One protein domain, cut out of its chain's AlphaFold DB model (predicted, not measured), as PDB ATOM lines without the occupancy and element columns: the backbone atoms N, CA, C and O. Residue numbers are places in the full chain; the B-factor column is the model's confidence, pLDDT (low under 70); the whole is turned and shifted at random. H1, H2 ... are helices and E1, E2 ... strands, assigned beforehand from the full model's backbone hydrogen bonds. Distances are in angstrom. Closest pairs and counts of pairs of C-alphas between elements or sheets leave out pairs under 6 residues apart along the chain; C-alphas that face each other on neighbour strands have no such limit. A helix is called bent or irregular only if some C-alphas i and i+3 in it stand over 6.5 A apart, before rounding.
ATOM      1  N   ARG A 154      -2.426  54.227 -36.775       55.97
ATOM      2  CA  ARG A 154      -2.826  53.416 -37.931       55.97
ATOM      3  C   ARG A 154      -2.995  51.955 -37.491       55.97
ATOM      4  O   ARG A 154      -2.241  51.463 -36.654       55.97
ATOM      5  N   GLY A 155      -4.017  51.296 -38.030       58.97
ATOM      6  CA  GLY A 155      -4.114  49.833 -38.054       58.97
ATOM      7  C   GLY A 155      -3.574  49.293 -39.382       58.97
ATOM      8  O   GLY A 155      -3.075  50.070 -40.190       58.97
ATOM      9  N   GLY A 156      -3.718  47.988 -39.618       68.12
ATOM     10  CA  GLY A 156      -3.305  47.351 -40.879       68.12
ATOM     11  C   GLY A 156      -1.907  46.723 -40.872       68.12
ATOM     12  O   GLY A 156      -1.461  46.257 -41.913       68.12
ATOM     13  N   PHE A 157      -1.231  46.664 -39.722       86.12
ATOM     14  CA  PHE A 157      -0.024  45.846 -39.571       86.12
ATOM     15  C   PHE A 157      -0.364  44.357 -39.700       86.12
ATOM     16  O   PHE A 157      -1.356  43.902 -39.123       86.12
ATOM     17  N   LYS A 158       0.484  43.606 -40.404       90.12
ATOM     18  CA  LYS A 158       0.444  42.141 -40.421       90.12
ATOM     19  C   LYS A 158       0.979  41.593 -39.098       90.12
ATOM     20  O   LYS A 158       1.746  42.259 -38.399       90.12
ATOM     21  N   ALA A 159       0.555  40.386 -38.745       92.44
ATOM     22  CA  ALA A 159       1.101  39.617 -37.635       92.44
ATOM     23  C   ALA A 159       2.043  38.549 -38.191       92.44
ATOM     24  O   ALA A 159       1.795  38.015 -39.268       92.44
ATOM     25  N   GLY A 160       3.138  38.258 -37.492       94.56
ATOM     26  CA  GLY A 160       4.107  37.283 -37.976       94.56
ATOM     27  C   GLY A 160       5.066  36.778 -36.913       94.56
ATOM     28  O   GLY A 160       5.091  37.276 -35.782       94.56
ATOM     29  N   LYS A 161       5.854  35.785 -37.317       94.94
ATOM     30  CA  LYS A 161       6.893  35.136 -36.521       94.94
ATOM     31  C   LYS A 161       8.227  35.228 -37.250       94.94
ATOM     32  O   LYS A 161       8.299  34.940 -38.444       94.94
ATOM     33  N   VAL A 162       9.276  35.625 -36.538       96.25
ATOM     34  CA  VAL A 162      10.643  35.664 -37.078       96.25
ATOM     35  C   VAL A 162      11.146  34.233 -37.281       96.25
ATOM     36  O   VAL A 162      11.191  33.454 -36.331       96.25
ATOM     37  N   ILE A 163      11.521  33.886 -38.511       96.50
ATOM     38  CA  ILE A 163      12.058  32.567 -38.893       96.50
ATOM     39  C   ILE A 163      13.586  32.608 -39.009       96.50
ATOM     40  O   ILE A 163      14.259  31.674 -38.582       96.50
ATOM     41  N   SER A 164      14.140  33.703 -39.529       96.88
ATOM     42  CA  SER A 164      15.583  33.949 -39.597       96.88
ATOM     43  C   SER A 164      15.893  35.433 -39.406       96.88
ATOM     44  O   SER A 164      15.049  36.290 -39.668       96.88
ATOM     45  N   LEU A 165      17.112  35.730 -38.954       96.94
ATOM     46  CA  LEU A 165      17.670  37.083 -38.886       96.94
ATOM     47  C   LEU A 165      18.605  37.321 -40.090       96.94
ATOM     48  O   LEU A 165      19.187  36.354 -40.588       96.94
ATOM     49  N   PRO A 166      18.781  38.573 -40.552       95.62
ATOM     50  CA  PRO A 166      19.672  38.895 -41.665       95.62
ATOM     51  C   PRO A 166      21.141  38.616 -41.316       95.62
ATOM     52  O   PRO A 166      21.632  39.021 -40.260       95.62
ATOM     53  N   GLY A 167      21.874  37.968 -42.223       93.00
ATOM     54  CA  GLY A 167      23.255  37.548 -41.974       93.00
ATOM     55  C   GLY A 167      23.942  36.935 -43.195       93.00
ATOM     56  O   GLY A 167      23.307  36.287 -44.025       93.00
ATOM     57  N   GLY A 168      25.254  37.156 -43.326       84.62
ATOM     58  CA  GLY A 168      26.055  36.593 -44.427       84.62
ATOM     59  C   GLY A 168      25.596  37.007 -45.834       84.62
ATOM     60  O   GLY A 168      25.742  36.228 -46.764       84.62
ATOM     61  N   GLY A 169      24.989  38.190 -45.976       85.31
ATOM     62  CA  GLY A 169      24.381  38.666 -47.228       85.31
ATOM     63  C   GLY A 169      22.919  38.246 -47.438       85.31
ATOM     64  O   GLY A 169      22.254  38.820 -48.293       85.31
ATOM     65  N   ASN A 170      22.389  37.318 -46.637       92.69
ATOM     66  CA  ASN A 170      20.997  36.873 -46.729       92.69
ATOM     67  C   ASN A 170      20.051  37.784 -45.920       92.69
ATOM     68  O   ASN A 170      20.438  38.244 -44.835       92.69
ATOM     69  N   PRO A 171      18.808  38.010 -46.388       94.94
ATOM     70  CA  PRO A 171      17.778  38.701 -45.618       94.94
ATOM     71  C   PRO A 171      17.267  37.846 -44.447       94.94
ATOM     72  O   PRO A 171      17.348  36.614 -44.452       94.94
ATOM     73  N   GLY A 172      16.699  38.510 -43.442       96.56
ATOM     74  CA  GLY A 172      15.860  37.858 -42.441       96.56
ATOM     75  C   GLY A 172      14.472  37.562 -43.010       96.56
ATOM     76  O   GLY A 172      14.004  38.265 -43.907       96.56
ATOM     77  N   ILE A 173      13.800  36.541 -42.478       96.81
ATOM     78  CA  ILE A 173      12.470  36.108 -42.924       96.81
ATOM     79  C   ILE A 173      11.455  36.215 -41.784       96.81
ATOM     80  O   ILE A 173      11.645  35.627 -40.717       96.81
ATOM     81  N   ILE A 174      10.346  36.918 -42.028       96.88
ATOM     82  CA  ILE A 174       9.122  36.847 -41.216       96.88
ATOM     83  C   ILE A 174       8.090  36.009 -41.966       96.88
ATOM     84  O   ILE A 174       7.786  36.271 -43.129       96.88
ATOM     85  N   GLU A 175       7.515  35.023 -41.286       95.56
ATOM     86  CA  GLU A 175       6.374  34.253 -41.780       95.56
ATOM     87  C   GLU A 175       5.069  34.853 -41.244       95.56
ATOM     88  O   GLU A 175       4.953  35.169 -40.056       95.56
ATOM     89  N   GLU A 176       4.099  35.072 -42.134       94.81
ATOM     90  CA  GLU A 176       2.814  35.680 -41.800       94.81
ATOM     91  C   GLU A 176       1.937  34.732 -40.980       94.81
ATOM     92  O   GLU A 176       1.750  33.562 -41.311       94.81
ATOM     93  N   MET A 177       1.355  35.278 -39.915       93.69
ATOM     94  CA  MET A 177       0.458  34.593 -38.997       93.69
ATOM     95  C   MET A 177      -0.858  35.358 -38.871       93.69
ATOM     96  O   MET A 177      -0.908  36.580 -39.020       93.69
ATOM     97  N   SER A 178      -1.916  34.656 -38.476       91.56
ATOM     98  CA  SER A 178      -3.123  35.299 -37.963       91.56
ATOM     99  C   SER A 178      -2.993  35.632 -36.475       91.56
ATOM    100  O   SER A 178      -2.167  35.074 -35.752       91.56
ATOM    101  N   CYS A 179      -3.822  36.563 -35.987       90.12
ATOM    102  CA  CYS A 179      -3.789  37.025 -34.598       90.12
ATOM    103  C   CYS A 179      -5.201  37.144 -34.003       90.12
ATOM    104  O   CYS A 179      -6.005  37.960 -34.458       90.12
ATOM    105  N   ALA A 180      -5.482  36.374 -32.947       88.50
ATOM    106  CA  ALA A 180      -6.723  36.433 -32.172       88.50
ATOM    107  C   ALA A 180      -6.539  37.187 -30.850       88.50
ATOM    108  O   ALA A 180      -5.473  37.164 -30.228       88.50
ATOM    109  N   TRP A 181      -7.594  37.862 -30.392       84.88
ATOM    110  CA  TRP A 181      -7.627  38.494 -29.073       84.88
ATOM    111  C   TRP A 181      -8.123  37.483 -28.038       84.88
ATOM    112  O   TRP A 181      -9.192  36.897 -28.195       84.88
ATOM    113  N   VAL A 182      -7.343  37.308 -26.972       79.19
ATOM    114  CA  VAL A 182      -7.656  36.368 -25.881       79.19
ATOM    115  C   VAL A 182      -8.642  36.981 -24.897       79.19
ATOM    116  O   VAL A 182      -9.541  36.306 -24.420       79.19
ATOM    117  N   ASN A 183      -8.479  38.273 -24.606       71.81
ATOM    118  CA  ASN A 183      -9.321  39.015 -23.675       71.81
ATOM    119  C   ASN A 183      -9.920  40.230 -24.386       71.81
ATOM    120  O   ASN A 183      -9.189  41.048 -24.953       71.81
ATOM    121  N   MET A 184     -11.252  40.328 -24.392       66.00
ATOM    122  CA  MET A 184     -11.967  41.490 -24.909       66.00
ATOM    123  C   MET A 184     -13.197  41.816 -24.041       66.00
ATOM    124  O   MET A 184     -14.156  41.046 -24.026       66.00
ATOM    125  N   PRO A 185     -13.219  42.983 -23.364       60.06
ATOM    126  CA  PRO A 185     -14.338  43.372 -22.510       60.06
ATOM    127  C   PRO A 185     -15.675  43.414 -23.259       60.06
ATOM    128  O   PRO A 185     -15.805  44.157 -24.238       60.06
ATOM    129  N   GLY A 186     -16.654  42.664 -22.746       60.12
ATOM    130  CA  GLY A 186     -18.042  42.663 -23.215       60.12
ATOM    131  C   GLY A 186     -18.312  41.873 -24.499       60.12
ATOM    132  O   GLY A 186     -19.335  42.127 -25.124       60.12
ATOM    133  N   VAL A 187     -17.413  40.970 -24.920       63.72
ATOM    134  CA  VAL A 187     -17.605  40.146 -26.137       63.72
ATOM    135  C   VAL A 187     -17.818  38.675 -25.821       63.72
ATOM    136  O   VAL A 187     -18.769  38.089 -26.318       63.72
ATOM    137  N   ASN A 188     -16.936  38.096 -25.013       61.06
ATOM    138  CA  ASN A 188     -17.029  36.739 -24.490       61.06
ATOM    139  C   ASN A 188     -16.348  36.733 -23.122       61.06
ATOM    140  O   ASN A 188     -15.256  37.281 -22.991       61.06
ATOM    141  N   ASP A 189     -17.000  36.132 -22.138       67.00
ATOM    142  CA  ASP A 189     -16.455  35.658 -20.864       67.00
ATOM    143  C   ASP A 189     -17.540  34.712 -20.313       67.00
ATOM    144  O   ASP A 189     -18.702  35.130 -20.278       67.00
ATOM    145  N   PRO A 190     -17.256  33.449 -19.946       72.81
ATOM    146  CA  PRO A 190     -15.953  32.771 -19.873       72.81
ATOM    147  C   PRO A 190     -15.431  32.212 -21.216       72.81
ATOM    148  O   PRO A 190     -16.141  32.199 -22.219       72.81
ATOM    149  N   VAL A 191     -14.193  31.699 -21.216       78.44
ATOM    150  CA  VAL A 191     -13.585  30.921 -22.320       78.44
ATOM    151  C   VAL A 191     -13.610  29.420 -22.003       78.44
ATOM    152  O   VAL A 191     -13.407  29.023 -20.852       78.44
ATOM    153  N   ARG A 192     -13.843  28.582 -23.025       83.88
ATOM    154  CA  ARG A 192     -13.895  27.114 -22.896       83.88
ATOM    155  C   ARG A 192     -12.499  26.508 -22.734       83.88
ATOM    156  O   ARG A 192     -11.634  26.731 -23.578       83.88
ATOM    157  N   THR A 193     -12.301  25.682 -21.708       80.81
ATOM    158  CA  THR A 193     -11.083  24.869 -21.518       80.81
ATOM    159  C   THR A 193     -11.454  23.414 -21.207       80.81
ATOM    160  O   THR A 193     -12.592  23.172 -20.792       80.81
ATOM    161  N   PRO A 194     -10.534  22.440 -21.355       78.50
ATOM    162  CA  PRO A 194     -10.794  21.046 -20.980       78.50
ATOM    163  C   PRO A 194     -11.197  20.857 -19.506       78.50
ATOM    164  O   PRO A 194     -11.974  19.962 -19.195       78.50
ATOM    165  N   GLY A 195     -10.721  21.724 -18.603       77.44
ATOM    166  CA  GLY A 195     -11.076  21.721 -17.175       77.44
ATOM    167  C   GLY A 195     -12.369  22.478 -16.838       77.44
ATOM    168  O   GLY A 195     -12.606  22.788 -15.671       77.44
ATOM    169  N   GLY A 196     -13.178  22.823 -17.843       79.69
ATOM    170  CA  GLY A 196     -14.376  23.649 -17.713       79.69
ATOM    171  C   GLY A 196     -14.164  25.103 -18.143       79.69
ATOM    172  O   GLY A 196     -13.062  25.544 -18.475       79.69
ATOM    173  N   ASN A 197     -15.251  25.869 -18.173       83.38
ATOM    174  CA  ASN A 197     -15.213  27.270 -18.585       83.38
ATOM    175  C   ASN A 197     -14.594  28.145 -17.484       83.38
ATOM    176  O   ASN A 197     -15.083  28.145 -16.353       83.38
ATOM    177  N   ILE A 198     -13.565  28.933 -17.813       76.12
ATOM    178  CA  ILE A 198     -12.910  29.842 -16.855       76.12
ATOM    179  C   ILE A 198     -13.013  31.310 -17.293       76.12
ATOM    180  O   ILE A 198     -12.993  31.590 -18.496       76.12
ATOM    181  N   PRO A 199     -13.073  32.269 -16.347       74.56
ATOM    182  CA  PRO A 199     -12.998  33.685 -16.680       74.56
ATOM    183  C   PRO A 199     -11.668  34.015 -17.356       74.56
ATOM    184  O   PRO A 199     -10.610  33.549 -16.915       74.56
ATOM    185  N   ILE A 200     -11.680  34.877 -18.370       70.56
ATOM    186  CA  ILE A 200     -10.471  35.177 -19.155       70.56
ATOM    187  C   ILE A 200      -9.357  35.787 -18.292       70.56
ATOM    188  O   ILE A 200      -8.173  35.537 -18.520       70.56
ATOM    189  N   ALA A 201      -9.712  36.545 -17.252       66.25
ATOM    190  CA  ALA A 201      -8.740  37.077 -16.299       66.25
ATOM    191  C   ALA A 201      -7.901  35.973 -15.620       66.25
ATOM    192  O   ALA A 201      -6.733  36.196 -15.314       66.25
ATOM    193  N   ARG A 202      -8.474  34.776 -15.416       69.31
ATOM    194  CA  ARG A 202      -7.769  33.612 -14.861       69.31
ATOM    195  C   ARG A 202      -6.854  32.972 -15.904       69.31
ATOM    196  O   ARG A 202      -5.719  32.639 -15.580       69.31
ATOM    197  N   LEU A 203      -7.320  32.876 -17.150       69.31
ATOM    198  CA  LEU A 203      -6.548  32.357 -18.281       69.31
ATOM    199  C   LEU A 203      -5.239  33.138 -18.481       69.31
ATOM    200  O   LEU A 203      -4.166  32.542 -18.532       69.31
ATOM    201  N   SER A 204      -5.320  34.473 -18.503       64.50
ATOM    202  CA  SER A 204      -4.170  35.377 -18.661       64.50
ATOM    203  C   SER A 204      -3.099  35.257 -17.568       64.50
ATOM    204  O   SER A 204      -1.964  35.651 -17.811       64.50
ATOM    205  N   ASN A 205      -3.444  34.726 -16.392       67.88
ATOM    206  CA  ASN A 205      -2.518  34.549 -15.269       67.88
ATOM    207  C   ASN A 205      -1.919  33.132 -15.187       67.88
ATOM    208  O   ASN A 205      -0.990  32.923 -14.414       67.88
ATOM    209  N   ALA A 206      -2.473  32.158 -15.918       70.38
ATOM    210  CA  ALA A 206      -2.116  30.740 -15.801       70.38
ATOM    211  C   ALA A 206      -1.097  30.254 -16.849       70.38
ATOM    212  O   ALA A 206      -0.678  29.104 -16.792       70.38
ATOM    213  N   HIS A 207      -0.722  31.107 -17.805       76.75
ATOM    214  CA  HIS A 207       0.098  30.750 -18.965       76.75
ATOM    215  C   HIS A 207       1.372  31.603 -19.041       76.75
ATOM    216  O   HIS A 207       1.438  32.697 -18.478       76.75
ATOM    217  N   MET A 208       2.367  31.133 -19.793       78.31
ATOM    218  CA  MET A 208       3.626  31.837 -20.049       78.31
ATOM    219  C   MET A 208       3.626  32.567 -21.403       78.31
ATOM    220  O   MET A 208       2.947  32.180 -22.355       78.31
ATOM    221  N   ASN A 209       4.423  33.634 -21.514       80.94
ATOM    222  CA  ASN A 209       4.660  34.312 -22.793       80.94
ATOM    223  C   ASN A 209       5.422  33.374 -23.748       80.94
ATOM    224  O   ASN A 209       6.451  32.823 -23.372       80.94
ATOM    225  N   GLY A 210       4.927  33.202 -24.974       80.69
ATOM    226  CA  GLY A 210       5.469  32.273 -25.970       80.69
ATOM    227  C   GLY A 210       4.955  30.830 -25.861       80.69
ATOM    228  O   GLY A 210       5.297  30.014 -26.715       80.69
ATOM    229  N   GLN A 211       4.124  30.501 -24.862       86.62
ATOM    230  CA  GLN A 211       3.573  29.153 -24.684       86.62
ATOM    231  C   GLN A 211       2.804  28.695 -25.930       86.62
ATOM    232  O   GLN A 211       1.966  29.430 -26.462       86.62
ATOM    233  N   THR A 212       3.082  27.468 -26.383       90.38
ATOM    234  CA  THR A 212       2.281  26.817 -27.428       90.38
ATOM    235  C   THR A 212       0.937  26.420 -26.834       90.38
ATOM    236  O   THR A 212       0.890  25.767 -25.796       90.38
ATOM    237  N   VAL A 213      -0.140  26.822 -27.495       91.25
ATOM    238  CA  VAL A 213      -1.527  26.557 -27.109       91.25
ATOM    239  C   VAL A 213      -2.319  26.141 -28.342       91.25
ATOM    240  O   VAL A 213      -1.956  26.467 -29.470       91.25
ATOM    241  N   TYR A 214      -3.434  25.459 -28.137       91.88
ATOM    242  CA  TYR A 214      -4.407  25.150 -29.176       91.88
ATOM    243  C   TYR A 214      -5.638  26.014 -28.919       91.88
ATOM    244  O   TYR A 214      -6.087  26.111 -27.775       91.88
ATOM    245  N   VAL A 215      -6.181  26.664 -29.949       90.62
ATOM    246  CA  VAL A 215      -7.295  27.616 -29.825       90.62
ATOM    247  C   VAL A 215      -8.428  27.349 -30.810       90.62
ATOM    248  O   VAL A 215      -8.209  27.124 -31.996       90.62
ATOM    249  N   GLU A 216      -9.656  27.463 -30.320       90.38
ATOM    250  CA  GLU A 216     -10.841  27.668 -31.150       90.38
ATOM    251  C   GLU A 216     -11.010  29.181 -31.356       90.38
ATOM    252  O   GLU A 216     -10.962  29.962 -30.396       90.38
ATOM    253  N   VAL A 217     -11.169  29.601 -32.612       89.12
ATOM    254  CA  VAL A 217     -11.176  31.014 -33.008       89.12
ATOM    255  C   VAL A 217     -12.473  31.356 -33.732       89.12
ATOM    256  O   VAL A 217     -12.849  30.705 -34.702       89.12
ATOM    257  N   LYS A 218     -13.126  32.442 -33.307       87.38
ATOM    258  CA  LYS A 218     -14.301  33.013 -33.975       87.38
ATOM    259  C   LYS A 218     -13.954  34.356 -34.604       87.38
ATOM    260  O   LYS A 218     -13.336  35.205 -33.964       87.38
ATOM    261  N   THR A 219     -14.395  34.582 -35.836       86.69
ATOM    262  CA  THR A 219     -14.318  35.899 -36.482       86.69
ATOM    263  C   THR A 219     -15.570  36.711 -36.156       86.69
ATOM    264  O   THR A 219     -16.689  36.211 -36.275       86.69
ATOM    265  N   ILE A 220     -15.394  37.971 -35.761       80.31
ATOM    266  CA  ILE A 220     -16.469  38.956 -35.592       80.31
ATOM    267  C   ILE A 220     -16.214  40.156 -36.507       80.31
ATOM    268  O   ILE A 220     -15.082  40.615 -36.621       80.31
ATOM    269  N   SER A 221     -17.250  40.666 -37.171       79.56
ATOM    270  CA  SER A 221     -17.153  41.785 -38.126       79.56
ATOM    271  C   SER A 221     -17.425  43.159 -37.504       79.56
ATOM    272  O   SER A 221     -17.064  44.187 -38.080       79.56
ATOM    273  N   GLN A 222     -18.070  43.186 -36.334       76.56
ATOM    274  CA  GLN A 222     -18.445  44.400 -35.614       76.56
ATOM    275  C   GLN A 222     -18.200  44.226 -34.112       76.56
ATOM    276  O   GLN A 222     -18.518  43.187 -33.534       76.56
ATOM    277  N   TYR A 223     -17.664  45.262 -33.468       72.25
ATOM    278  CA  TYR A 223     -17.512  45.322 -32.012       72.25
ATOM    279  C   TYR A 223     -17.811  46.723 -31.475       72.25
ATOM    280  O   TYR A 223     -17.261  47.719 -31.951       72.25
ATOM    281  N   MET A 224     -18.641  46.798 -30.432       74.25
ATOM    282  CA  MET A 224     -18.873  48.021 -29.671       74.25
ATOM    283  C   MET A 224     -17.908  48.088 -28.484       74.25
ATOM    284  O   MET A 224     -18.009  47.323 -27.529       74.25
ATOM    285  N   THR A 225     -16.971  49.034 -28.513       67.69
ATOM    286  CA  THR A 225     -16.073  49.270 -27.373       67.69
ATOM    287  C   THR A 225     -16.843  49.700 -26.124       67.69
ATOM    288  O   THR A 225     -17.865  50.379 -26.216       67.69
ATOM    289  N   SER A 226     -16.266  49.471 -24.939       63.75
ATOM    290  CA  SER A 226     -16.790  49.957 -23.646       63.75
ATOM    291  C   SER A 226     -16.852  51.495 -23.494       63.75
ATOM    292  O   SER A 226     -16.988  52.001 -22.384       63.75
ATOM    293  N   ARG A 227     -16.649  52.251 -24.580       64.75
ATOM    294  CA  ARG A 227     -16.783  53.713 -24.676       64.75
ATOM    295  C   ARG A 227     -17.750  54.127 -25.800       64.75
ATOM    296  O   ARG A 227     -17.662  55.249 -26.285       64.75
ATOM    297  N   GLY A 228     -18.605  53.215 -26.274       70.38
ATOM    298  CA  GLY A 228     -19.621  53.493 -27.297       70.38
ATOM    299  C   GLY A 228     -19.083  53.723 -28.717       70.38
ATOM    300  O   GLY A 228     -19.826  54.172 -29.583       70.38
ATOM    301  N   ARG A 229     -17.801  53.433 -28.989       71.81
ATOM    302  CA  ARG A 229     -17.259  53.451 -30.358       71.81
ATOM    303  C   ARG A 229     -17.426  52.075 -30.996       71.81
ATOM    304  O   ARG A 229     -16.811  51.121 -30.514       71.81
ATOM    305  N   MET A 230     -18.176  52.020 -32.091       74.00
ATOM    306  CA  MET A 230     -18.267  50.867 -32.986       74.00
ATOM    307  C   MET A 230     -16.982  50.730 -33.820       74.00
ATOM    308  O   MET A 230     -16.387  51.733 -34.230       74.00
ATOM    309  N   ILE A 231     -16.533  49.496 -34.050       69.44
ATOM    310  CA  ILE A 231     -15.394  49.161 -34.907       69.44
ATOM    311  C   ILE A 231     -15.848  48.094 -35.909       69.44
ATOM    312  O   ILE A 231     -16.282  47.024 -35.489       69.44
ATOM    313  N   ASN A 232     -15.723  48.400 -37.204       68.12
ATOM    314  CA  ASN A 232     -16.242  47.603 -38.322       68.12
ATOM    315  C   ASN A 232     -15.087  47.042 -39.162       68.12
ATOM    316  O   ASN A 232     -14.754  47.591 -40.208       68.12
ATOM    317  N   LEU A 233     -14.434  46.001 -38.655       66.69
ATOM    318  CA  LEU A 233     -13.385  45.231 -39.330       66.69
ATOM    319  C   LEU A 233     -13.460  43.784 -38.811       66.69
ATOM    320  O   LEU A 233     -13.907  43.587 -37.679       66.69
ATOM    321  N   PRO A 234     -13.020  42.776 -39.583       69.94
ATOM    322  CA  PRO A 234     -12.898  41.418 -39.069       69.94
ATOM    323  C   PRO A 234     -11.850  41.360 -37.948       69.94
ATOM    324  O   PRO A 234     -10.692  41.735 -38.135       69.94
ATOM    325  N   PHE A 235     -12.258  40.867 -36.782       78.06
ATOM    326  CA  PHE A 235     -11.384  40.539 -35.658       78.06
ATOM    327  C   PHE A 235     -11.547  39.072 -35.294       78.06
ATOM    328  O   PHE A 235     -12.667  38.576 -35.182       78.06
ATOM    329  N   HIS A 236     -10.434  38.397 -35.035       87.06
ATOM    330  CA  HIS A 236     -10.439  37.061 -34.462       87.06
ATOM    331  C   HIS A 236     -10.465  37.146 -32.931       87.06
ATOM    332  O   HIS A 236      -9.710  37.915 -32.326       87.06
ATOM    333  N   ILE A 237     -11.317  36.346 -32.295       86.31
ATOM    334  CA  ILE A 237     -11.388  36.176 -30.840       86.31
ATOM    335  C   ILE A 237     -11.216  34.704 -30.487       86.31
ATOM    336  O   ILE A 237     -11.698  33.837 -31.212       86.31
ATOM    337  N   VAL A 238     -10.552  34.428 -29.368       86.50
ATOM    338  CA  VAL A 238     -10.457  33.067 -28.825       86.50
ATOM    339  C   VAL A 238     -11.767  32.729 -28.105       86.50
ATOM    340  O   VAL A 238     -12.215  33.491 -27.248       86.50
ATOM    341  N   THR A 239     -12.396  31.610 -28.462       86.62
ATOM    342  CA  THR A 239     -13.611  31.079 -27.807       86.62
ATOM    343  C   THR A 239     -13.310  29.872 -26.923       86.62
ATOM    344  O   THR A 239     -13.936  29.698 -25.875       86.62
ATOM    345  N   GLY A 240     -12.293  29.092 -27.291       87.50
ATOM    346  CA  GLY A 240     -11.766  27.987 -26.502       87.50
ATOM    347  C   GLY A 240     -10.246  27.910 -26.582       87.50
ATOM    348  O   GLY A 240      -9.656  28.322 -27.577       87.50
ATOM    349  N   ILE A 241      -9.607  27.382 -25.540       87.81
ATOM    350  CA  ILE A 241      -8.149  27.216 -25.458       87.81
ATOM    351  C   ILE A 241      -7.778  25.941 -24.689       87.81
ATOM    352  O   ILE A 241      -8.508  25.516 -23.792       87.81
ATOM    353  N   SER A 242      -6.667  25.315 -25.073       87.00
ATOM    354  CA  SER A 242      -6.150  24.072 -24.497       87.00
ATOM    355  C   SER A 242      -4.623  24.029 -24.584       87.00
ATOM    356  O   SER A 242      -4.051  24.472 -25.579       87.00
ATOM    357  N   ASP A 243      -3.966  23.450 -23.578       88.31
ATOM    358  CA  ASP A 243      -2.518  23.181 -23.596       88.31
ATOM    359  C   ASP A 243      -2.156  21.949 -24.443       88.31
ATOM    360  O   ASP A 243      -1.029  21.810 -24.915       88.31
ATOM    361  N   SER A 244      -3.125  21.059 -24.676       88.56
ATOM    362  CA  SER A 244      -2.999  19.862 -25.515       88.56
ATOM    363  C   SER A 244      -3.805  19.982 -26.817       88.56
ATOM    364  O   SER A 244      -4.775  20.753 -26.853       88.56
ATOM    365  N   PRO A 245      -3.457  19.227 -27.880       91.38
ATOM    366  CA  PRO A 245      -4.245  19.172 -29.111       91.38
ATOM    367  C   PRO A 245      -5.711  18.816 -28.845       91.38
ATOM    368  O   PRO A 245      -6.004  17.943 -28.029       91.38
ATOM    369  N   GLN A 246      -6.629  19.474 -29.552       89.12
ATOM    370  CA  GLN A 246      -8.072  19.231 -29.477       89.12
ATOM    371  C   GLN A 246      -8.668  19.261 -30.887       89.12
ATOM    372  O   GLN A 246      -8.239  20.047 -31.734       89.12
ATOM    373  N   THR A 247      -9.676  18.428 -31.146       87.75
ATOM    374  CA  THR A 247     -10.352  18.379 -32.449       87.75
ATOM    375  C   THR A 247     -10.992  19.731 -32.775       87.75
ATOM    376  O   THR A 247     -11.760  20.266 -31.978       87.75
ATOM    377  N   GLY A 248     -10.673  20.291 -33.945       86.00
ATOM    378  CA  GLY A 248     -11.166  21.603 -34.385       86.00
ATOM    379  C   GLY A 248     -10.444  22.817 -33.784       86.00
ATOM    380  O   GLY A 248     -10.863  23.944 -34.033       86.00
ATOM    381  N   TYR A 249      -9.371  22.620 -33.009       91.62
ATOM    382  CA  TYR A 249      -8.547  23.711 -32.480       91.62
ATOM    383  C   TYR A 249      -7.286  23.902 -33.332       91.62
ATOM    384  O   TYR A 249      -6.629  22.939 -33.728       91.62
ATOM    385  N   ILE A 250      -6.909  25.159 -33.559       91.88
ATOM    386  CA  ILE A 250      -5.730  25.555 -34.334       91.88
ATOM    387  C   ILE A 250      -4.546  25.738 -33.381       91.88
ATOM    388  O   ILE A 250      -4.684  26.359 -32.325       91.88
ATOM    389  N   LYS A 251      -3.370  25.226 -33.745       91.88
ATOM    390  CA  LYS A 251      -2.131  25.456 -32.993       91.88
ATOM    391  C   LYS A 251      -1.709  26.928 -33.089       91.88
ATOM    392  O   LYS A 251      -1.727  27.533 -34.159       91.88
ATOM    393  N   GLY A 252      -1.283  27.495 -31.969       92.25
ATOM    394  CA  GLY A 252      -0.795  28.861 -31.890       92.25
ATOM    395  C   GLY A 252       0.125  29.105 -30.700       92.25
ATOM    396  O   GLY A 252       0.471  28.204 -29.938       92.25
ATOM    397  N   TYR A 253       0.521  30.361 -30.552       91.25
ATOM    398  CA  TYR A 253       1.477  30.845 -29.571       91.25
ATOM    399  C   TYR A 253       0.864  32.005 -28.793       91.25
ATOM    400  O   TYR A 253       0.435  33.010 -29.376       91.25
ATOM    401  N   LEU A 254       0.809  31.880 -27.470       87.38
ATOM    402  CA  LEU A 254       0.269  32.914 -26.598       87.38
ATOM    403  C   LEU A 254       1.286  34.047 -26.415       87.38
ATOM    404  O   LEU A 254       2.396  33.836 -25.938       87.38
ATOM    405  N   ARG A 255       0.896  35.280 -26.742       85.88
ATOM    406  CA  ARG A 255       1.706  36.487 -26.543       85.88
ATOM    407  C   ARG A 255       1.153  37.288 -25.370       85.88
ATOM    408  O   ARG A 255       0.170  38.019 -25.520       85.88
ATOM    409  N   ILE A 256       1.820  37.153 -24.223       77.38
ATOM    410  CA  ILE A 256       1.539  37.913 -23.000       77.38
ATOM    411  C   ILE A 256       2.492  39.105 -22.955       77.38
ATOM    412  O   ILE A 256       3.701  38.939 -22.838       77.38
ATOM    413  N   THR A 257       1.963  40.322 -23.054       69.69
ATOM    414  CA  THR A 257       2.801  41.530 -23.223       69.69
ATOM    415  C   THR A 257       3.117  42.276 -21.913       69.69
ATOM    416  O   THR A 257       3.547  43.424 -21.981       69.69
ATOM    417  N   GLY A 258       2.892  41.668 -20.736       64.00
ATOM    418  CA  GLY A 258       3.150  42.260 -19.404       64.00
ATOM    419  C   GLY A 258       2.100  43.290 -18.943       64.00
ATOM    420  O   GLY A 258       1.203  43.648 -19.709       64.00
ATOM    421  N   LYS A 259       2.178  43.804 -17.703       63.28
ATOM    422  CA  LYS A 259       1.248  44.834 -17.166       63.28
ATOM    423  C   LYS A 259       1.618  46.250 -17.652       63.28
ATOM    424  O   LYS A 259       1.805  47.171 -16.865       63.28
ATOM    425  N   THR A 260       1.693  46.442 -18.970       54.03
ATOM    426  CA  THR A 260       2.214  47.669 -19.623       54.03
ATOM    427  C   THR A 260       1.452  48.961 -19.312       54.03
ATOM    428  O   THR A 260       1.995  50.059 -19.460       54.03
ATOM    429  N   VAL A 261       0.183  48.854 -18.911       57.28
ATOM    430  CA  VAL A 261      -0.682  49.977 -18.538       57.28
ATOM    431  C   VAL A 261      -1.598  49.587 -17.372       57.28
ATOM    432  O   VAL A 261      -2.051  48.436 -17.319       57.28
ATOM    433  N   PRO A 262      -1.954  50.531 -16.478       46.50
ATOM    434  CA  PRO A 262      -3.031  50.327 -15.517       46.50
ATOM    435  C   PRO A 262      -4.309  49.899 -16.243       46.50
ATOM    436  O   PRO A 262      -4.693  50.501 -17.249       46.50
ATOM    437  N   ASN A 263      -4.969  48.855 -15.741       54.97
ATOM    438  CA  ASN A 263      -6.151  48.254 -16.365       54.97
ATOM    439  C   ASN A 263      -5.927  47.744 -17.804       54.97
ATOM    440  O   ASN A 263      -6.827  47.871 -18.639       54.97
ATOM    441  N   LYS A 264      -4.765  47.157 -18.122       62.44
ATOM    442  CA  LYS A 264      -4.602  46.348 -19.343       62.44
ATOM    443  C   LYS A 264      -5.655  45.226 -19.367       62.44
ATOM    444  O   LYS A 264      -5.877  44.570 -18.356       62.44
ATOM    445  N   LYS A 265      -6.319  45.026 -20.515       61.47
ATOM    446  CA  LYS A 265      -7.472  44.105 -20.649       61.47
ATOM    447  C   LYS A 265      -7.363  43.097 -21.797       61.47
ATOM    448  O   LYS A 265      -8.391  42.565 -22.191       61.47
ATOM    449  N   ARG A 266      -6.198  42.941 -22.441       73.88
ATOM    450  CA  ARG A 266      -6.064  42.211 -23.720       73.88
ATOM    451  C   ARG A 266      -4.702  41.528 -23.841       73.88
ATOM    452  O   ARG A 266      -3.697  42.216 -23.761       73.88
ATOM    453  N   GLU A 267      -4.692  40.228 -24.126       81.44
ATOM    454  CA  GLU A 267      -3.526  39.471 -24.628       81.44
ATOM    455  C   GLU A 267      -3.822  38.963 -26.053       81.44
ATOM    456  O   GLU A 267      -4.916  39.224 -26.578       81.44
ATOM    457  N   ARG A 268      -2.872  38.290 -26.716       87.00
ATOM    458  CA  ARG A 268      -3.049  37.743 -28.079       87.00
ATOM    459  C   ARG A 268      -2.642  36.278 -28.176       87.00
ATOM    460  O   ARG A 268      -1.729  35.864 -27.479       87.00
ATOM    461  N   VAL A 269      -3.248  35.548 -29.109       90.38
ATOM    462  CA  VAL A 269      -2.682  34.308 -29.661       90.38
ATOM    463  C   VAL A 269      -2.351  34.550 -31.126       90.38
ATOM    464  O   VAL A 269      -3.157  35.126 -31.857       90.38
ATOM    465  N   PHE A 270      -1.155  34.143 -31.532       93.19
ATOM    466  CA  PHE A 270      -0.704  34.118 -32.920       93.19
ATOM    467  C   PHE A 270      -0.843  32.685 -33.421       93.19
ATOM    468  O   PHE A 270      -0.392  31.775 -32.735       93.19
ATOM    469  N   PHE A 271      -1.472  32.462 -34.567       92.31
ATOM    470  CA  PHE A 271      -1.708  31.117 -35.095       92.31
ATOM    471  C   PHE A 271      -1.383  31.048 -36.583       92.31
ATOM    472  O   PHE A 271      -1.419  32.058 -37.291       92.31
ATOM    473  N   GLU A 272      -0.972  29.860 -37.012       86.75
ATOM    474  CA  GLU A 272      -0.488  29.604 -38.368       86.75
ATOM    475  C   GLU A 272      -1.632  29.775 -39.387       86.75
ATOM    476  O   GLU A 272      -2.812  29.622 -39.060       86.75
ATOM    477  N   LEU A 273      -1.280  30.173 -40.610       86.19
ATOM    478  CA  LEU A 273      -2.188  30.239 -41.755       86.19
ATOM    479  C   LEU A 273      -2.000  28.980 -42.603       86.19
ATOM    480  O   LEU A 273      -0.880  28.488 -42.689       86.19
ATOM    481  N   ASP A 274      -3.043  28.523 -43.302       83.69
ATOM    482  CA  ASP A 274      -2.941  27.354 -44.196       83.69
ATOM    483  C   ASP A 274      -1.923  27.570 -45.332       83.69
ATOM    484  O   ASP A 274      -1.274  26.637 -45.792       83.69
ATOM    485  N   ASN A 275      -1.777  28.822 -45.781       86.56
ATOM    486  CA  ASN A 275      -0.820  29.254 -46.799       86.56
ATOM    487  C   ASN A 275      -0.117  30.545 -46.331       86.56
ATOM    488  O   ASN A 275      -0.516  31.646 -46.734       86.56
ATOM    489  N   PRO A 276       0.885  30.456 -45.438       89.31
ATOM    490  CA  PRO A 276       1.544  31.626 -44.880       89.31
ATOM    491  C   PRO A 276       2.495  32.239 -45.913       89.31
ATOM    492  O   PRO A 276       3.312  31.554 -46.530       89.31
ATOM    493  N   ARG A 277       2.415  33.558 -46.103       92.69
ATOM    494  CA  ARG A 277       3.388  34.291 -46.924       92.69
ATOM    495  C   ARG A 277       4.644  34.583 -46.110       92.69
ATOM    496  O   ARG A 277       4.562  34.859 -44.915       92.69
ATOM    497  N   ARG A 278       5.798  34.567 -46.772       94.06
ATOM    498  CA  ARG A 278       7.084  34.972 -46.193       94.06
ATOM    499  C   ARG A 278       7.473  36.351 -46.710       94.06
ATOM    500  O   ARG A 278       7.199  36.671 -47.864       94.06
ATOM    501  N   PHE A 279       8.069  37.148 -45.833       95.25
ATOM    502  CA  PHE A 279       8.471  38.524 -46.099       95.25
ATOM    503  C   PHE A 279       9.916  38.749 -45.656       95.25
ATOM    504  O   PHE A 279      10.315  38.293 -44.582       95.25
ATOM    505  N   GLU A 280      10.679  39.459 -46.480       95.25
ATOM    506  CA  GLU A 280      12.113  39.693 -46.288       95.25
ATOM    507  C   GLU A 280      12.381  41.004 -45.540       95.25
ATOM    508  O   GLU A 280      11.722  42.013 -45.800       95.25
ATOM    509  N   PHE A 281      13.361  41.010 -44.634       95.50
ATOM    510  CA  PHE A 281      13.814  42.205 -43.911       95.50
ATOM    511  C   PHE A 281      15.345  42.279 -43.809       95.50
ATOM    512  O   PHE A 281      16.036  41.256 -43.808       95.50
ATOM    513  N   GLY A 282      15.882  43.495 -43.743       95.06
ATOM    514  CA  GLY A 282      17.308  43.781 -43.632       95.06
ATOM    515  C   GLY A 282      17.749  44.095 -42.201       95.06
ATOM    516  O   GLY A 282      17.010  43.919 -41.231       95.06
ATOM    517  N   LYS A 283      19.002  44.547 -42.062       94.06
ATOM    518  CA  LYS A 283      19.578  44.941 -40.764       94.06
ATOM    519  C   LYS A 283      18.940  46.215 -40.207       94.06
ATOM    520  O   LYS A 283      18.695  46.289 -39.010       94.06
ATOM    521  N   GLU A 284      18.612  47.172 -41.074       91.75
ATOM    522  CA  GLU A 284      18.004  48.456 -40.698       91.75
ATOM    523  C   GLU A 284      16.684  48.264 -39.936       91.75
ATOM    524  O   GLU A 284      16.456  48.900 -38.904       91.75
ATOM    525  N   GLU A 285      15.829  47.338 -40.386       93.25
ATOM    526  CA  GLU A 285      14.553  47.046 -39.728       93.25
ATOM    527  C   GLU A 285      14.734  46.339 -38.364       93.25
ATOM    528  O   GLU A 285      13.889  46.492 -37.476       93.25
ATOM    529  N   VAL A 286      15.847  45.615 -38.161       94.69
ATOM    530  CA  VAL A 286      16.247  45.063 -36.850       94.69
ATOM    531  C   VAL A 286      16.723  46.185 -35.931       94.69
ATOM    532  O   VAL A 286      16.235  46.315 -34.811       94.69
ATOM    533  N   GLU A 287      17.631  47.032 -36.407       93.06
ATOM    534  CA  GLU A 287      18.207  48.137 -35.636       93.06
ATOM    535  C   GLU A 287      17.147  49.179 -35.222       93.06
ATOM    536  O   GLU A 287      17.185  49.679 -34.092       93.06
ATOM    537  N   GLU A 288      16.140  49.470 -36.065       91.44
ATOM    538  CA  GLU A 288      14.980  50.291 -35.664       91.44
ATOM    539  C   GLU A 288      14.180  49.610 -34.537       91.44
ATOM    540  O   GLU A 288      13.860  50.259 -33.533       91.44
ATOM    541  N   TYR A 289      13.885  48.311 -34.662       92.62
ATOM    542  CA  TYR A 289      13.122  47.561 -33.659       92.62
ATOM    543  C   TYR A 289      13.833  47.510 -32.299       92.62
ATOM    544  O   TYR A 289      13.205  47.780 -31.273       92.62
ATOM    545  N   GLU A 290      15.127  47.185 -32.278       94.31
ATOM    546  CA  GLU A 290      15.895  46.975 -31.045       94.31
ATOM    547  C   GLU A 290      16.130  48.270 -30.254       94.31
ATOM    548  O   GLU A 290      16.034  48.267 -29.022       94.31
ATOM    549  N   ASP A 291      16.368  49.394 -30.939       91.69
ATOM    550  CA  ASP A 291      16.444  50.723 -30.316       91.69
ATOM    551  C   ASP A 291      15.094  51.138 -29.711       91.69
ATOM    552  O   ASP A 291      15.015  51.537 -28.543       91.69
ATOM    553  N   ILE A 292      14.003  50.997 -30.478       90.25
ATOM    554  CA  ILE A 292      12.656  51.333 -30.003       90.25
ATOM    555  C   ILE A 292      12.266  50.439 -28.817       90.25
ATOM    556  O   ILE A 292      11.660  50.924 -27.855       90.25
ATOM    557  N   LEU A 293      12.613  49.149 -28.848       89.25
ATOM    558  CA  LEU A 293      12.365  48.212 -27.753       89.25
ATOM    559  C   LEU A 293      13.219  48.539 -26.518       89.25
ATOM    560  O   LEU A 293      12.688  48.546 -25.406       89.25
ATOM    561  N   GLY A 294      14.498  48.885 -26.697       89.88
ATOM    562  CA  GLY A 294      15.388  49.328 -25.619       89.88
ATOM    563  C   GLY A 294      14.824  50.535 -24.865       89.88
ATOM    564  O   GLY A 294      14.621  50.467 -23.649       89.88
ATOM    565  N   LYS A 295      14.440  51.587 -25.600       87.44
ATOM    566  CA  LYS A 295      13.788  52.797 -25.057       87.44
ATOM    567  C   LYS A 295      12.467  52.490 -24.343       87.44
ATOM    568  O   LYS A 295      12.134  53.119 -23.335       87.44
ATOM    569  N   GLN A 296      11.694  51.512 -24.828       84.81
ATOM    570  CA  GLN A 296      10.473  51.060 -24.147       84.81
ATOM    571  C   GLN A 296      10.769  50.326 -22.832       84.81
ATOM    572  O   GLN A 296      10.096  50.594 -21.837       84.81
ATOM    573  N   LEU A 297      11.763  49.433 -22.809       85.69
ATOM    574  CA  LEU A 297      12.166  48.671 -21.620       85.69
ATOM    575  C   LEU A 297      12.770  49.570 -20.535       85.69
ATOM    576  O   LEU A 297      12.504  49.376 -19.351       85.69
ATOM    577  N   GLU A 298      13.554  50.577 -20.912       85.94
ATOM    578  CA  GLU A 298      14.040  51.608 -19.989       85.94
ATOM    579  C   GLU A 298      12.881  52.416 -19.378       85.94
ATOM    580  O   GLU A 298      12.776  52.520 -18.156       85.94
ATOM    581  N   ASN A 299      11.945  52.903 -20.206       82.00
ATOM    582  CA  ASN A 299      10.774  53.651 -19.733       82.00
ATOM    583  C   ASN A 299       9.822  52.820 -18.854       82.00
ATOM    584  O   ASN A 299       9.099  53.373 -18.026       82.00
ATOM    585  N   ALA A 300       9.782  51.504 -19.056       78.94
ATOM    586  CA  ALA A 300       9.015  50.593 -18.221       78.94
ATOM    587  C   ALA A 300       9.701  50.380 -16.863       78.94
ATOM    588  O   ALA A 300       9.062  50.575 -15.826       78.94
ATOM    589  N   ARG A 301      11.014  50.102 -16.861       82.06
ATOM    590  CA  ARG A 301      11.827  49.952 -15.642       82.06
ATOM    591  C   ARG A 301      11.781  51.197 -14.756       82.06
ATOM    592  O   ARG A 301      11.512  51.064 -13.568       82.06
ATOM    593  N   SER A 302      11.901  52.401 -15.325       77.69
ATOM    594  CA  SER A 302      11.794  53.666 -14.569       77.69
ATOM    595  C   SER A 302      10.402  53.953 -13.982       77.69
ATOM    596  O   SER A 302      10.207  54.956 -13.299       77.69
ATOM    597  N   ARG A 303       9.420  53.079 -14.238       74.25
ATOM    598  CA  ARG A 303       8.047  53.151 -13.721       74.25
ATOM    599  C   ARG A 303       7.638  51.899 -12.934       74.25
ATOM    600  O   ARG A 303       6.451  51.745 -12.651       74.25
ATOM    601  N   GLY A 304       8.575  50.993 -12.638       75.00
ATOM    602  CA  GLY A 304       8.287  49.711 -11.983       75.00
ATOM    603  C   GLY A 304       7.396  48.774 -12.813       75.00
ATOM    604  O   GLY A 304       6.677  47.951 -12.253       75.00
ATOM    605  N   LEU A 305       7.386  48.924 -14.142       75.38
ATOM    606  CA  LEU A 305       6.568  48.122 -15.053       75.38
ATOM    607  C   LEU A 305       7.412  47.048 -15.742       75.38
ATOM    608  O   LEU A 305       8.459  47.343 -16.314       75.38
ATOM    609  N   ASP A 306       6.887  45.825 -15.774       75.19
ATOM    610  CA  ASP A 306       7.427  44.734 -16.583       75.19
ATOM    611  C   ASP A 306       6.674  44.613 -17.924       75.19
ATOM    612  O   ASP A 306       5.437  44.605 -17.983       75.19
ATOM    613  N   LEU A 307       7.444  44.526 -19.013       72.75
ATOM    614  CA  LEU A 307       6.959  44.328 -20.381       72.75
ATOM    615  C   LEU A 307       6.914  42.846 -20.795       72.75
ATOM    616  O   LEU A 307       6.496  42.567 -21.921       72.75
ATOM    617  N   GLY A 308       7.329  41.909 -19.938       70.75
ATOM    618  CA  GLY A 308       7.345  40.472 -20.224       70.75
ATOM    619  C   GLY A 308       8.359  40.076 -21.302       70.75
ATOM    620  O   GLY A 308       8.103  39.150 -22.072       70.75
ATOM    621  N   VAL A 309       9.468  40.816 -21.408       73.94
ATOM    622  CA  VAL A 309      10.527  40.613 -22.408       73.94
ATOM    623  C   VAL A 309      11.890  40.710 -21.717       73.94
ATOM    624  O   VAL A 309      12.175  41.711 -21.064       73.94
ATOM    625  N   SER A 310      12.720  39.677 -21.867       70.38
ATOM    626  CA  SER A 310      14.030  39.541 -21.208       70.38
ATOM    627  C   SER A 310      15.191  40.229 -21.938       70.38
ATOM    628  O   SER A 310      16.224  40.480 -21.325       70.38
ATOM    629  N   SER A 311      15.037  40.537 -23.227       83.06
ATOM    630  CA  SER A 311      16.075  41.125 -24.083       83.06
ATOM    631  C   SER A 311      15.503  42.236 -24.964       83.06
ATOM    632  O   SER A 311      14.341  42.183 -25.359       83.06
ATOM    633  N   ASN A 312      16.309  43.240 -25.309       87.56
ATOM    634  CA  ASN A 312      15.945  44.208 -26.347       87.56
ATOM    635  C   ASN A 312      16.305  43.736 -27.767       87.56
ATOM    636  O   ASN A 312      16.051  44.479 -28.710       87.56
ATOM    637  N   LYS A 313      16.892  42.542 -27.914       93.31
ATOM    638  CA  LYS A 313      17.305  41.958 -29.195       93.31
ATOM    639  C   LYS A 313      16.176  41.198 -29.886       93.31
ATOM    640  O   LYS A 313      15.444  40.463 -29.223       93.31
ATOM    641  N   LEU A 314      16.059  41.350 -31.205       93.69
ATOM    642  CA  LEU A 314      15.128  40.558 -32.014       93.69
ATOM    643  C   LEU A 314      15.672  39.130 -32.155       93.69
ATOM    644  O   LEU A 314      16.830  38.941 -32.519       93.69
ATOM    645  N   SER A 315      14.844  38.128 -31.870       93.50
ATOM    646  CA  SER A 315      15.255  36.720 -31.842       93.50
ATOM    647  C   SER A 315      14.430  35.855 -32.795       93.50
ATOM    648  O   SER A 315      13.263  36.132 -33.069       93.50
ATOM    649  N   VAL A 316      15.008  34.752 -33.280       94.31
ATOM    650  CA  VAL A 316      14.242  33.734 -34.019       94.31
ATOM    651  C   VAL A 316      13.145  33.163 -33.114       94.31
ATOM    652  O   VAL A 316      13.385  32.835 -31.954       94.31
ATOM    653  N   GLY A 317      11.929  33.065 -33.647       90.88
ATOM    654  CA  GLY A 317      10.722  32.698 -32.911       90.88
ATOM    655  C   GLY A 317       9.942  33.877 -32.320       90.88
ATOM    656  O   GLY A 317       8.817  33.655 -31.868       90.88
ATOM    657  N   ASP A 318      10.465  35.111 -32.348       91.56
ATOM    658  CA  ASP A 318       9.731  36.276 -31.846       91.56
ATOM    659  C   ASP A 318       8.429  36.515 -32.619       91.56
ATOM    660  O   ASP A 318       8.392  36.518 -33.851       91.56
ATOM    661  N   LEU A 319       7.364  36.786 -31.862       92.00
ATOM    662  CA  LEU A 319       6.075  37.225 -32.385       92.00
ATOM    663  C   LEU A 319       6.068  38.749 -32.490       92.00
ATOM    664  O   LEU A 319       6.253  39.448 -31.482       92.00
ATOM    665  N   VAL A 320       5.805  39.247 -33.697       92.81
ATOM    666  CA  VAL A 320       5.900  40.664 -34.071       92.81
ATOM    667  C   VAL A 320       4.670  41.131 -34.851       92.81
ATOM    668  O   VAL A 320       3.946  40.344 -35.463       92.81
ATOM    669  N   TYR A 321       4.436  42.443 -34.843       92.38
ATOM    670  CA  TYR A 321       3.649  43.090 -35.893       92.38
ATOM    671  C   TYR A 321       4.604  43.708 -36.913       92.38
ATOM    672  O   TYR A 321       5.680  44.157 -36.533       92.38
ATOM    673  N   PHE A 322       4.226  43.766 -38.186       92.62
ATOM    674  CA  PHE A 322       5.073  44.349 -39.226       92.62
ATOM    675  C   PHE A 322       4.270  45.115 -40.284       92.62
ATOM    676  O   PHE A 322       3.075  44.884 -40.488       92.62
ATOM    677  N   GLU A 323       4.929  46.073 -40.928       90.25
ATOM    678  CA  GLU A 323       4.426  46.815 -42.088       90.25
ATOM    679  C   GLU A 323       5.216  46.374 -43.321       90.25
ATOM    680  O   GLU A 323       6.438  46.250 -43.257       90.25
ATOM    681  N   VAL A 324       4.520  46.128 -44.429       88.88
ATOM    682  CA  VAL A 324       5.113  45.733 -45.715       88.88
ATOM    683  C   VAL A 324       5.064  46.894 -46.696       88.88
ATOM    684  O   VAL A 324       4.222  47.785 -46.559       88.88
ATOM    685  N   ASP A 325       5.952  46.881 -47.683       81.44
ATOM    686  CA  ASP A 325       5.897  47.835 -48.786       81.44
ATOM    687  C   ASP A 325       4.566  47.685 -49.564       81.44
ATOM    688  O   ASP A 325       4.196  46.559 -49.924       81.44
ATOM    689  N   PRO A 326       3.810  48.772 -49.828       69.50
ATOM    690  CA  PRO A 326       2.617  48.707 -50.672       69.50
ATOM    691  C   PRO A 326       2.900  48.245 -52.113       69.50
ATOM    692  O   PRO A 326       1.989  47.725 -52.755       69.50
ATOM    693  N   VAL A 327       4.130  48.379 -52.625       63.84
ATOM    694  CA  VAL A 327       4.518  48.035 -54.008       63.84
ATOM    695  C   VAL A 327       4.837  46.535 -54.169       63.84
ATOM    696  O   VAL A 327       5.733  46.147 -54.905       63.84
ATOM    697  N   GLY A 328       4.106  45.652 -53.481       59.06
ATOM    698  CA  GLY A 328       4.051  44.209 -53.776       59.06
ATOM    699  C   GLY A 328       5.347  43.389 -53.645       59.06
ATOM    700  O   GLY A 328       5.303  42.184 -53.869       59.06
ATOM    701  N   THR A 329       6.472  43.994 -53.253       65.75
ATOM    702  CA  THR A 329       7.831  43.413 -53.305       65.75
ATOM    703  C   THR A 329       8.085  42.255 -52.339       65.75
ATOM    704  O   THR A 329       9.152  41.654 -52.381       65.75
ATOM    705  N   GLY A 330       7.161  41.964 -51.419       77.81
ATOM    706  CA  GLY A 330       7.400  41.018 -50.323       77.81
ATOM    707  C   GLY A 330       8.360  41.545 -49.246       77.81
ATOM    708  O   GLY A 330       8.657  40.825 -48.295       77.81
ATOM    709  N   ARG A 331       8.811  42.802 -49.341       89.94
ATOM    710  CA  ARG A 331       9.722  43.410 -48.369       89.94
ATOM    711  C   ARG A 331       8.975  43.990 -47.165       89.94
ATOM    712  O   ARG A 331       7.975  44.703 -47.297       89.94
ATOM    713  N   VAL A 332       9.487  43.702 -45.973       91.75
ATOM    714  CA  VAL A 332       9.117  44.354 -44.715       91.75
ATOM    715  C   VAL A 332       9.749  45.740 -44.683       91.75
ATOM    716  O   VAL A 332      10.940  45.888 -44.926       91.75
ATOM    717  N   ARG A 333       8.956  46.755 -44.342       89.19
ATOM    718  CA  ARG A 333       9.429  48.127 -44.137       89.19
ATOM    719  C   ARG A 333       9.766  48.413 -42.677       89.19
ATOM    720  O   ARG A 333      10.625  49.239 -42.403       89.19
ATOM    721  N   ARG A 334       9.017  47.811 -41.743       90.31
ATOM    722  CA  ARG A 334       9.129  48.046 -40.293       90.31
ATOM    723  C   ARG A 334       8.676  46.842 -39.482       90.31
ATOM    724  O   ARG A 334       7.659  46.227 -39.812       90.31
ATOM    725  N   ILE A 335       9.361  46.595 -38.368       93.31
ATOM    726  CA  ILE A 335       9.019  45.578 -37.369       93.31
ATOM    727  C   ILE A 335       8.608  46.289 -36.070       93.31
ATOM    728  O   ILE A 335       9.208  47.279 -35.660       93.31
ATOM    729  N   PHE A 336       7.571  45.789 -35.399       90.06
ATOM    730  CA  PHE A 336       7.007  46.375 -34.186       90.06
ATOM    731  C   PHE A 336       6.805  45.335 -33.090       90.06
ATOM    732  O   PHE A 336       6.298  44.232 -33.322       90.06
ATOM    733  N   ARG A 337       7.072  45.747 -31.846       87.25
ATOM    734  CA  ARG A 337       6.646  45.000 -30.658       87.25
ATOM    735  C   ARG A 337       5.126  44.809 -30.688       87.25
ATOM    736  O   ARG A 337       4.366  45.751 -30.936       87.25
ATOM    737  N   VAL A 338       4.679  43.592 -30.378       83.12
ATOM    738  CA  VAL A 338       3.254  43.294 -30.193       83.12
ATOM    739  C   VAL A 338       2.703  44.134 -29.044       83.12
ATOM    740  O   VAL A 338       3.203  44.097 -27.921       83.12
ATOM    741  N   GLU A 339       1.640  44.873 -29.356       72.00
ATOM    742  CA  GLU A 339       1.078  45.971 -28.564       72.00
ATOM    743  C   GLU A 339       2.012  47.179 -28.354       72.00
ATOM    744  O   GLU A 339       3.163  47.064 -27.947       72.00
ATOM    745  N   MET A 340       1.430  48.370 -28.555       69.94
ATOM    746  CA  MET A 340       2.112  49.674 -28.572       69.94
ATOM    747  C   MET A 340       3.129  49.843 -29.723       69.94
ATOM    748  O   MET A 340       4.266  50.220 -29.458       69.94
ATOM    749  N   PRO A 341       2.725  49.663 -31.001       81.31
ATOM    750  CA  PRO A 341       3.593  49.971 -32.137       81.31
ATOM    751  C   PRO A 341       3.991  51.453 -32.119       81.31
ATOM    752  O   PRO A 341       3.140  52.352 -32.016       81.31
ATOM    753  N   ARG A 342       5.298  51.698 -32.205       85.81
ATOM    754  CA  ARG A 342       5.908  53.025 -32.320       85.81
ATOM    755  C   ARG A 342       6.736  53.047 -33.598       85.81
ATOM    756  O   ARG A 342       7.271  52.018 -33.984       85.81
ATOM    757  N   MET A 343       6.768  54.191 -34.259       85.12
ATOM    758  CA  MET A 343       7.470  54.411 -35.521       85.12
ATOM    759  C   MET A 343       8.467  55.539 -35.304       85.12
ATOM    760  O   MET A 343       8.095  56.544 -34.686       85.12
ATOM    761  N   ARG A 344       9.693  55.413 -35.814       88.94
ATOM    762  CA  ARG A 344      10.610  56.550 -35.889       88.94
ATOM    763  C   ARG A 344      10.110  57.535 -36.955       88.94
ATOM    764  O   ARG A 344       9.557  57.126 -37.987       88.94
ATOM    765  N   TYR A 345      10.245  58.832 -36.687       90.81
ATOM    766  CA  TYR A 345      10.137  59.850 -37.734       90.81
ATOM    767  C   TYR A 345      11.288  59.665 -38.729       90.81
ATOM    768  O   TYR A 345      12.384  59.269 -38.338       90.81
TER     769      TYR A 345
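Overview. This is residues 154 to 345 of the 662 residues of the protein "TIGR03986 family CRISPR-associated RAMP protein" of Deltaproteobacteria bacterium (UniProt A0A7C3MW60). Two lobes share one long bent strand, E2: on one side its residues 178 to 181 close a small five-stranded barrel with E6, E5, E7 and E8, and on the other its residues 172 to 177 join E1, E9, E10 and E11 in a second, curled group of strands, where E11 comes near E9. The long helix H2 covers the outside of this second group over E11, while the small hairpin E3 and E4 and the short helix H1 lie by the barrel lobe. The printed part has 192 residues with twelve named strands and two named helices, in the order E1 E2 E3 E4 H1 E5 E6 E7 E8 E9 H2 E10 E11 E12; the barrel is mixed, and E3 and E4 make an antiparallel sheet of two. The class is mixed, helices and strands, with 95 of the 192 residues, under half, in named elements. The whole is compact, with a radius of gyration of the C-alphas of 17.0 A and spans of 51 by 42 by 34 A.

Along the chain. E1 is residues 158 to 164, beginning at C-alpha 158 (0.444, 42.141, -40.421), 17.2 A long. E2, residues 172 to 181, is 27.0 A long and bends by 52 degrees at residue 178. E3 is residues 191 to 193, E4 residues 196 to 198 and H1 residues 200 to 206. E5, residues 212 to 220, measures 23.8 A and bends by 54 degrees at residue 216; E6, residues 235 to 242, measures 20.6 A and bends by 56 degrees at residue 239. E7 is residues 250 to 255, 15.3 A, E8 residues 268 to 271 and E9 residues 278 to 281. H2, residues 283 to 301, is 26.8 A long and ends at C-alpha 301 (11.827, 49.952, -15.642). E10 is residues 319 to 324, 15.8 A, and E11 residues 332 to 337, 14.3 A. E12 is residues 342 to 344, ending at C-alpha 344 (10.610, 56.550, -35.889).

Arrangement. Round the closed ring run E2, E6, E5, E7, E8 and back to E2. E2 and E6 are parallel, with N 181 and O 236 2.9 A apart. The other ring pairs are antiparallel: E6 and E5, a hairpin pair, with N 218 and O 237 at 2.9 A; E5 and E7 with N 213 and O 252 at 2.9 A; the hairpin E7 and E8 with N 253 and O 270 at 2.8 A; E8 and E2 with N 180 and O 269 at 2.9 A. Away from the ring, E2 is antiparallel to E1, its hairpin partner, with N 163 and O 173 at 2.8 A, and to E9, with N 174 and O 279 at 2.9 A. E10 lies on the other side of E1 from E2, with N 160 and O 320 at 3.0 A, and forms a hairpin with E11, with N 336 and O 321 at 2.7 A. The closest C-alphas of E9 and E11, Phe 281 and Val 332, are 5.2 A apart. H2 is on the barrel's sheet, outside the barrel, over E11 at a height of 10.1 A, and runs along the strands at 17 degrees to E11 on the local plane; its closest C-alphas to E11 are Glu 285 and Arg 334, 5.5 A. H1 is only just on the barrel, with 5 pairs of C-alphas within 10 A. In the hairpin E3 and E4, N 191 and O 198 are 3.0 A apart; the closest C-alphas of E3 and E6, Arg 192 and Gly 240, are 4.3 A apart. E12 pairs with no named strand; its C-alpha 342 is 7.3 A from that of Ile 292 in H2. In H2 every O i to N i+4 pair is within hydrogen-bond range, in H1 2 of 3.

Size, cuts and confidence. The C-alphas farthest apart, of Gly 168 and Gly 228, are 51.6 A apart. The printed part has no cut. The links E5 to E6, E7 to E8 and H2 to E10 are long. The mean pLDDT of the printed part is 82.3, and 35 residues are under 70, among them residues 184 to 189 and 257 to 265.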